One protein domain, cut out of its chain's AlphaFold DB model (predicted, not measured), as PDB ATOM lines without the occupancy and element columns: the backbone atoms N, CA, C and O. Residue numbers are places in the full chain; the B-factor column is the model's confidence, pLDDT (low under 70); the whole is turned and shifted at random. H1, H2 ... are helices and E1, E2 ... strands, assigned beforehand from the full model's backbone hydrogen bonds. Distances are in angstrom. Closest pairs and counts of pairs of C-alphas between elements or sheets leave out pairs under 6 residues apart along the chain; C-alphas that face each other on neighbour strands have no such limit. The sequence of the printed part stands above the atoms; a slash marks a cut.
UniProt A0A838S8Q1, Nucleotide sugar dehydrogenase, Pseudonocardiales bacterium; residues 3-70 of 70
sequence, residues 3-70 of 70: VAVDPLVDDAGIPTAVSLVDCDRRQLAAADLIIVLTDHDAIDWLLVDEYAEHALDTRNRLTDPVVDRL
ATOM      1  N   VAL A   3     253.969 212.794 206.826       96.44
ATOM      2  CA  VAL A   3     255.012 211.782 207.004       96.44
ATOM      3  C   VAL A   3     254.704 210.982 208.260       96.44
ATOM      4  O   VAL A   3     254.054 211.494 209.171       96.44
ATOM      5  N   ALA A   4     255.134 209.729 208.289       96.19
ATOM      6  CA  ALA A   4     254.927 208.834 209.415       96.19
ATOM      7  C   ALA A   4     256.252 208.216 209.851       96.19
ATOM      8  O   ALA A   4     257.111 207.907 209.027       96.19
ATOM      9  N   VAL A   5     256.377 208.016 211.156       95.88
ATOM     10  CA  VAL A   5     257.417 207.197 211.767       95.88
ATOM     11  C   VAL A   5     256.706 205.983 212.340       95.88
ATOM     12  O   VAL A   5     255.883 206.127 213.241       95.88
ATOM     13  N   ASP A   6     257.029 204.799 211.835       94.88
ATOM     14  CA  ASP A   6     256.594 203.545 212.439       94.88
ATOM     15  C   ASP A   6     257.693 202.488 212.237       94.88
ATOM     16  O   ASP A   6     257.934 202.065 211.107       94.88
ATOM     17  N   PRO A   7     258.404 202.078 213.304       92.56
ATOM     18  CA  PRO A   7     259.493 201.110 213.206       92.56
ATOM     19  C   PRO A   7     259.012 199.669 212.974       92.56
ATOM     20  O   PRO A   7     259.846 198.783 212.782       92.56
ATOM     21  N   LEU A   8     257.702 199.402 213.048       91.56
ATOM     22  CA  LEU A   8     257.123 198.061 212.937       91.56
ATOM     23  C   LEU A   8     256.350 197.840 211.628       91.56
ATOM     24  O   LEU A   8     255.899 196.720 211.383       91.56
ATOM     25  N   VAL A   9     256.194 198.873 210.797       89.56
ATOM     26  CA  VAL A   9     255.472 198.810 209.519       89.56
ATOM     27  C   VAL A   9     256.451 198.831 208.345       89.56
ATOM     28  O   VAL A   9     257.467 199.519 208.373       89.56
ATOM     29  N   ASP A  10     256.132 198.062 207.304       83.44
ATOM     30  CA  ASP A  10     256.835 198.087 206.025       83.44
ATOM     31  C   ASP A  10     256.123 198.981 204.995       83.44
ATOM     32  O   ASP A  10     254.938 199.307 205.108       83.44
ATOM     33  N   ASP A  11     256.843 199.364 203.939       79.00
ATOM     34  CA  ASP A  11     256.317 200.252 202.893       79.00
ATOM     35  C   ASP A  11     255.079 199.686 202.170       79.00
ATOM     36  O   ASP A  11     254.327 200.432 201.541       79.00
ATOM     37  N   ALA A  12     254.833 198.374 202.251       78.94
ATOM     38  CA  ALA A  12     253.755 197.704 201.526       78.94
ATOM     39  C   ALA A  12     252.349 198.075 202.037       78.94
ATOM     40  O   ALA A  12     251.373 197.916 201.299       78.94
ATOM     41  N   GLY A  13     252.236 198.575 203.273       78.19
ATOM     42  CA  GLY A  13     250.969 198.966 203.900       78.19
ATOM     43  C   GLY A  13     250.677 200.470 203.912       78.19
ATOM     44  O   GLY A  13     249.611 200.874 204.382       78.19
ATOM     45  N   ILE A  14     251.597 201.307 203.424       87.25
ATOM     46  CA  ILE A  14     251.511 202.760 203.601       87.25
ATOM     47  C   ILE A  14     250.639 203.402 202.507       87.25
ATOM     48  O   ILE A  14     250.878 203.195 201.313       87.25
ATOM     49  N   PRO A  15     249.624 204.215 202.867       90.12
ATOM     50  CA  PRO A  15     248.861 204.974 201.883       90.12
ATOM     51  C   PRO A  15     249.768 205.887 201.053       90.12
ATOM     52  O   PRO A  15     250.601 206.590 201.608       90.12
ATOM     53  N   THR A  16     249.527 205.992 199.742       90.06
ATOM     54  CA  THR A  16     250.331 206.820 198.808       90.06
ATOM     55  C   THR A  16     250.512 208.286 199.241       90.06
ATOM     56  O   THR A  16     251.441 208.958 198.807       90.06
ATOM     57  N   ALA A  17     249.608 208.811 200.073       93.12
ATOM     58  CA  ALA A  17     249.664 210.179 200.588       93.12
ATOM     59  C   ALA A  17     250.607 210.364 201.796       93.12
ATOM     60  O   ALA A  17     250.774 211.494 202.257       93.12
ATOM     61  N   VAL A  18     251.182 209.278 202.319       94.00
ATOM     62  CA  VAL A  18     252.051 209.252 203.497       94.00
ATOM     63  C   VAL A  18     253.421 208.727 203.089       94.00
ATOM     64  O   VAL A  18     253.529 207.756 202.346       94.00
ATOM     65  N   SER A  19     254.481 209.368 203.572       94.31
ATOM     66  CA  SER A  19     255.846 208.855 203.426       94.31
ATOM     67  C   SER A  19     256.359 208.351 204.768       94.31
ATOM     68  O   SER A  19     256.292 209.089 205.751       94.31
ATOM     69  N   LEU A  20     256.878 207.123 204.804       94.62
ATOM     70  CA  LEU A  20     257.591 206.617 205.972       94.62
ATOM     71  C   LEU A  20     258.971 207.286 206.040       94.62
ATOM     72  O   LEU A  20     259.668 207.387 205.027       94.62
ATOM     73  N   VAL A  21     259.341 207.805 207.206       95.31
ATOM     74  CA  VAL A  21     260.603 208.520 207.425       95.31
ATOM     75  C   VAL A  21     261.239 208.094 208.742       95.31
ATOM     76  O   VAL A  21     260.558 207.604 209.642       95.31
ATOM     77  N   ASP A  22     262.540 208.339 208.875       94.81
ATOM     78  CA  ASP A  22     263.233 208.176 210.150       94.81
ATOM     79  C   ASP A  22     262.770 209.222 211.174       94.81
ATOM     80  O   ASP A  22     262.490 210.379 210.836       94.81
ATOM     81  N   CYS A  23     262.741 208.829 212.451       95.75
ATOM     82  CA  CYS A  23     262.545 209.757 213.562       95.75
ATOM     83  C   CYS A  23     263.850 210.516 213.834       95.75
ATOM     84  O   CYS A  23     264.665 210.104 214.658       95.75
ATOM     85  N   ASP A  24     264.075 211.600 213.096       95.94
ATOM     86  CA  ASP A  24     265.260 212.442 213.236       95.94
ATOM     87  C   ASP A  24     264.903 213.907 213.547       95.94
ATOM     88  O   ASP A  24     263.777 214.373 213.347       95.94
ATOM     89  N   ARG A  25     265.900 214.668 214.017       97.69
ATOM     90  CA  ARG A  25     265.759 216.106 214.316       97.69
ATOM     91  C   ARG A  25     265.262 216.922 213.128       97.69
ATOM     92  O   ARG A  25     264.594 217.930 213.323       97.69
ATOM     93  N   ARG A  26     265.622 216.537 211.902       97.12
ATOM     94  CA  ARG A  26     265.266 217.290 210.696       97.12
ATOM     95  C   ARG A  26     263.774 217.156 210.408       97.12
ATOM     96  O   ARG A  26     263.164 218.150 210.036       97.12
ATOM     97  N   GLN A  27     263.202 215.963 210.570       96.94
ATOM     98  CA  GLN A  27     261.768 215.740 210.402       96.94
ATOM     99  C   GLN A  27     260.971 216.422 211.513       96.94
ATOM    100  O   GLN A  27     260.006 217.117 211.215       96.94
ATOM    101  N   LEU A  28     261.416 216.293 212.767       97.31
ATOM    102  CA  LEU A  28     260.748 216.914 213.915       97.31
ATOM    103  C   LEU A  28     260.761 218.445 213.827       97.31
ATOM    104  O   LEU A  28     259.719 219.074 213.961       97.31
ATOM    105  N   ALA A  29     261.906 219.053 213.502       96.94
ATOM    106  CA  ALA A  29     262.016 220.507 213.362       96.94
ATOM    107  C   ALA A  29     261.241 221.079 212.161       96.94
ATOM    108  O   ALA A  29     260.970 222.277 212.124       96.94
ATOM    109  N   ALA A  30     260.937 220.256 211.154       96.38
ATOM    110  CA  ALA A  30     260.161 220.659 209.984       96.38
ATOM    111  C   ALA A  30     258.654 220.405 210.146       96.38
ATOM    112  O   ALA A  30     257.885 220.776 209.258       96.38
ATOM    113  N   ALA A  31     258.235 219.734 211.223       97.25
ATOM    114  CA  ALA A  31     256.844 219.391 211.448       97.25
ATOM    115  C   ALA A  31     256.066 220.606 211.965       97.25
ATOM    116  O   ALA A  31     256.397 221.175 213.000       97.25
ATOM    117  N   ASP A  32     254.982 220.957 211.271       97.19
ATOM    118  CA  ASP A  32     254.023 221.954 211.763       97.19
ATOM    119  C   ASP A  32     253.182 221.411 212.937       97.19
ATOM    120  O   ASP A  32     252.643 222.173 213.734       97.19
ATOM    121  N   LEU A  33     253.027 220.083 213.004       97.00
ATOM    122  CA  LEU A  33     252.259 219.362 214.015       97.00
ATOM    123  C   LEU A  33     252.809 217.941 214.169       97.00
ATOM    124  O   LEU A  33     252.987 217.228 213.177       97.00
ATOM    125  N   ILE A  34     253.002 217.510 215.413       97.75
ATOM    126  CA  ILE A  34     253.355 216.136 215.777       97.75
ATOM    127  C   ILE A  34     252.110 215.451 216.351       97.75
ATOM    128  O   ILE A  34     251.438 215.996 217.221       97.75
ATOM    129  N   ILE A  35     251.784 214.248 215.875       97.62
ATOM    130  CA  ILE A  35     250.660 213.462 216.402       97.62
ATOM    131  C   ILE A  35     251.181 212.104 216.860       97.62
ATOM    132  O   ILE A  35     251.658 211.313 216.046       97.62
ATOM    133  N   VAL A  36     251.050 211.814 218.153       97.56
ATOM    134  CA  VAL A  36     251.431 210.516 218.720       97.56
ATOM    135  C   VAL A  36     250.232 209.582 218.653       97.56
ATOM    136  O   VAL A  36     249.273 209.732 219.410       97.56
ATOM    137  N   LEU A  37     250.275 208.620 217.729       96.38
ATOM    138  CA  LEU A  37     249.209 207.628 217.515       96.38
ATOM    139  C   LEU A  37     249.549 206.244 218.075       96.38
ATOM    140  O   LEU A  37     248.640 205.471 218.398       96.38
ATOM    141  N   THR A  38     250.838 205.944 218.214       95.12
ATOM    142  CA  THR A  38     251.393 204.698 218.752       95.12
ATOM    143  C   THR A  38     252.556 205.017 219.686       95.12
ATOM    144  O   THR A  38     253.135 206.099 219.624       95.12
ATOM    145  N   ASP A  39     252.868 204.095 220.589       95.25
ATOM    146  CA  ASP A  39     253.783 204.322 221.703       95.25
ATOM    147  C   ASP A  39     254.985 203.368 221.676       95.25
ATOM    148  O   ASP A  39     255.403 202.817 222.692       95.25
ATOM    149  N   HIS A  40     255.536 203.156 220.479       95.94
ATOM    150  CA  HIS A  40     256.629 202.216 220.258       95.94
ATOM    151  C   HIS A  40     257.870 202.566 221.087       95.94
ATOM    152  O   HIS A  40     258.398 203.674 221.010       95.94
ATOM    153  N   ASP A  41     258.398 201.579 221.809       94.31
ATOM    154  CA  ASP A  41     259.596 201.747 222.644       94.31
ATOM    155  C   ASP A  41     260.876 202.015 221.828       94.31
ATOM    156  O   ASP A  41     261.885 202.442 222.378       94.31
ATOM    157  N   ALA A  42     260.849 201.767 220.514       95.19
ATOM    158  CA  ALA A  42     261.958 202.075 219.611       95.19
ATOM    159  C   ALA A  42     262.057 203.571 219.248       95.19
ATOM    160  O   ALA A  42     263.051 203.979 218.649       95.19
ATOM    161  N   ILE A  43     261.044 204.379 219.582       96.12
ATOM    162  CA  ILE A  43     261.064 205.830 219.374       96.12
ATOM    163  C   ILE A  43     261.846 206.493 220.513       96.12
ATOM    164  O   ILE A  43     261.626 206.207 221.690       96.12
ATOM    165  N   ASP A  44     262.742 207.418 220.161       96.06
ATOM    166  CA  ASP A  44     263.411 208.286 221.130       96.06
ATOM    167  C   ASP A  44     262.442 209.381 221.598       96.06
ATOM    168  O   ASP A  44     262.360 210.467 221.026       96.06
ATOM    169  N   TRP A  45     261.661 209.078 222.634       96.06
ATOM    170  CA  TRP A  45     260.657 210.004 223.158       96.06
ATOM    171  C   TRP A  45     261.254 211.274 223.756       96.06
ATOM    172  O   TRP A  45     260.591 212.302 223.716       96.06
ATOM    173  N   LEU A  46     262.493 211.233 224.260       96.06
ATOM    174  CA  LEU A  46     263.167 212.438 224.748       96.06
ATOM    175  C   LEU A  46     263.425 213.402 223.593       96.06
ATOM    176  O   LEU A  46     263.176 214.595 223.724       96.06
ATOM    177  N   LEU A  47     263.855 212.870 222.447       96.75
ATOM    178  CA  LEU A  47     264.024 213.662 221.239       96.75
ATOM    179  C   LEU A  47     262.693 214.238 220.737       96.75
ATOM    180  O   LEU A  47     262.665 215.384 220.304       96.75
ATOM    181  N   VAL A  48     261.597 213.476 220.771       96.94
ATOM    182  CA  VAL A  48     260.280 213.988 220.344       96.94
ATOM    183  C   VAL A  48     259.788 215.096 221.281       96.94
ATOM    184  O   VAL A  48     259.255 216.098 220.807       96.94
ATOM    185  N   ASP A  49     260.002 214.944 222.592       96.12
ATOM    186  CA  ASP A  49     259.578 215.913 223.610       96.12
ATOM    187  C   ASP A  49     260.254 217.287 223.423       96.12
ATOM    188  O   ASP A  49     259.623 218.315 223.655       96.12
ATOM    189  N   GLU A  50     261.489 217.335 222.893       96.50
ATOM    190  CA  GLU A  50     262.186 218.590 222.535       96.50
ATOM    191  C   GLU A  50     261.421 219.450 221.505       96.50
ATOM    192  O   GLU A  50     261.669 220.653 221.410       96.50
ATOM    193  N   TYR A  51     260.501 218.856 220.734       96.44
ATOM    194  CA  TYR A  51     259.731 219.515 219.670       96.44
ATOM    195  C   TYR A  51     258.216 219.513 219.940       96.44
ATOM    196  O   TYR A  51     257.415 219.734 219.031       96.44
ATOM    197  N   ALA A  52     257.800 219.270 221.184       93.19
ATOM    198  CA  ALA A  52     256.406 219.018 221.544       93.19
ATOM    199  C   ALA A  52     255.486 220.260 221.582       93.19
ATOM    200  O   ALA A  52     254.298 220.126 221.876       93.19
ATOM    201  N   GLU A  53     255.994 221.457 221.253       93.12
ATOM    202  CA  GLU A  53     255.243 222.728 221.301       93.12
ATOM    203  C   GLU A  53     253.932 222.685 220.497       93.12
ATOM    204  O   GLU A  53     252.931 223.307 220.862       93.12
ATOM    205  N   HIS A  54     253.924 221.914 219.411       94.31
ATOM    206  CA  HIS A  54     252.745 221.646 218.596       94.31
ATOM    207  C   HIS A  54     252.527 220.137 218.492       94.31
ATOM    208  O   HIS A  54     252.607 219.564 217.406       94.31
ATOM    209  N   ALA A  55     252.292 219.482 219.634       96.75
ATOM    210  CA  ALA A  55     252.007 218.055 219.692       96.75
ATOM    211  C   ALA A  55     250.601 217.731 220.220       96.75
ATOM    212  O   ALA A  55     250.137 218.296 221.211       96.75
ATOM    213  N   LEU A  56     249.959 216.758 219.568       97.88
ATOM    214  CA  LEU A  56     248.777 216.053 220.059       97.88
ATOM    215  C   LEU A  56     249.186 214.637 220.466       97.88
ATOM    216  O   LEU A  56     249.540 213.813 219.616       97.88
ATOM    217  N   ASP A  57     249.104 214.340 221.758       97.56
ATOM    218  CA  ASP A  57     249.532 213.062 222.308       97.56
ATOM    219  C   ASP A  57     248.346 212.201 222.759       97.56
ATOM    220  O   ASP A  57     247.731 212.427 223.801       97.56
ATOM    221  N   THR A  58     248.043 211.163 221.978       97.50
ATOM    222  CA  THR A  58     246.957 210.210 222.282       97.50
ATOM    223  C   THR A  58     247.422 209.000 223.102       97.50
ATOM    224  O   THR A  58     246.667 208.045 223.304       97.50
ATOM    225  N   ARG A  59     248.694 208.994 223.522       96.94
ATOM    226  CA  ARG A  59     249.359 207.873 224.202       96.94
ATOM    227  C   ARG A  59     250.042 208.258 225.506       96.94
ATOM    228  O   ARG A  59     250.561 207.374 226.183       96.94
ATOM    229  N   ASN A  60     249.993 209.535 225.880       95.12
ATOM    230  CA  ASN A  60     250.557 210.069 227.114       95.12
ATOM    231  C   ASN A  60     252.048 209.711 227.278       95.12
ATOM    232  O   ASN A  60     252.481 209.247 228.335       95.12
ATOM    233  N   ARG A  61     252.823 209.883 226.203       95.69
ATOM    234  CA  ARG A  61     254.273 209.659 226.157       95.69
ATOM    235  C   ARG A  61     255.089 210.938 226.311       95.69
ATOM    236  O   ARG A  61     256.178 210.869 226.874       95.69
ATOM    237  N   LEU A  62     254.581 212.075 225.850       96.06
ATOM    238  CA  LEU A  62     255.258 213.362 225.971       96.06
ATOM    239  C   LEU A  62     255.090 213.917 227.386       96.06
ATOM    240  O   LEU A  62     254.134 213.584 228.096       96.06
ATOM    241  N   THR A  63     256.046 214.727 227.835       94.31
ATOM    242  CA  THR A  63     256.061 215.264 229.200       94.31
ATOM    243  C   THR A  63     255.877 216.768 229.257       94.31
ATOM    244  O   THR A  63     255.434 217.252 230.302       94.31
ATOM    245  N   ASP A  64     256.085 217.480 228.146       91.88
ATOM    246  CA  ASP A  64     255.886 218.924 228.109       91.88
ATOM    247  C   ASP A  64     254.432 219.300 228.500       91.88
ATOM    248  O   ASP A  64     253.466 218.655 228.059       91.88
ATOM    249  N   PRO A  65     254.247 220.286 229.400       89.38
ATOM    250  CA  PRO A  65     252.930 220.717 229.861       89.38
ATOM    251  C   PRO A  65     252.071 221.400 228.787       89.38
ATOM    252  O   PRO A  65     250.869 221.537 229.010       89.38
ATOM    253  N   VAL A  66     252.648 221.850 227.667       90.81
ATOM    254  CA  VAL A  66     251.907 222.475 226.557       90.81
ATOM    255  C   VAL A  66     251.194 221.453 225.669       90.81
ATOM    256  O   VAL A  66     250.301 221.819 224.911       90.81
ATOM    257  N   VAL A  67     251.573 220.176 225.765       92.00
ATOM    258  CA  VAL A  67     251.034 219.100 224.927       92.00
ATOM    259  C   VAL A  67     249.573 218.836 225.261       92.00
ATOM    260  O   VAL A  67     249.237 218.520 226.406       92.00
ATOM    261  N   ASP A  68     248.723 218.851 224.236       89.50
ATOM    262  CA  ASP A  68     247.344 218.387 224.349       89.50
ATOM    263  C   ASP A  68     247.320 216.855 224.456       89.50
ATOM    264  O   ASP A  68     247.823 216.150 223.576       89.50
ATOM    265  N   ARG A  69     246.718 216.330 225.531       88.44
ATOM    266  CA  ARG A  69     246.636 214.883 225.814       88.44
ATOM    267  C   ARG A  69     245.194 214.393 225.870       88.44
ATOM    268  O   ARG A  69     244.327 215.097 226.394       88.44
ATOM    269  N   LEU A  70     244.960 213.179 225.363       82.75
ATOM    270  CA  LEU A  70     243.657 212.496 225.346       82.75
ATOM    271  C   LEU A  70     243.651 211.209 226.174       82.75
ATOM    272  O   LEU A  70     244.683 210.501 226.181       82.75
TER     273      LEU A  70
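What this domain is: This is residues 3 to 70 of the 70 residues of the protein "Nucleotide sugar dehydrogenase" of Pseudonocardiales bacterium (UniProt A0A838S8Q1). Little regular structure is present: a small parallel pair of strands, E2 and E3, has the short helices H1 and H2 near it, and toward the other end of the long axis a loop of residues 3 to 17 folds back to E1. The printed part has 68 residues, ordered E1, H1, E2, H2, E3, 20 of them in named elements, class mixed. It is compact, radius of gyration of the C-alphas 11.8 A, with spans of 36 by 21 by 19 A.

How they stand to each other: E2, residues 34 to 36, and E3, residues 55 to 57, are parallel at 7 degrees; N 36 and O 56 are 2.9 A apart, within hydrogen-bond range. With H2, residues 45 to 49, they form a strand-helix-strand unit, parallel strands joined through a helix, with a right-handed crossover. H1, residues 25 to 30, is close to H2 but not clearly touching; the closest C-alphas, of Leu 28 and Val 48, are 7.1 A apart. In H1 and H2 every O i to N i+4 pair is within hydrogen-bond range. E1, residues 18 to 20, pairs with no named strand and is apart from E2; residues 3 to 4 pair with 19 to 20, parallel.

Where its parts are: E1 begins at C-alpha 18 (252.051, 209.252, 203.497); E3 ends at C-alpha 57 (249.532, 213.062, 222.308). H1 is 8.4 A long, H2 6.0 A, E1 and E2 6.6 A each, E3 6.2 A.

The domain as a whole: The C-alphas farthest apart, of Ala 12 and Pro 65, are 36.5 A apart. The printed part has no cut, no link is long, and no printed residue has pLDDT under 70.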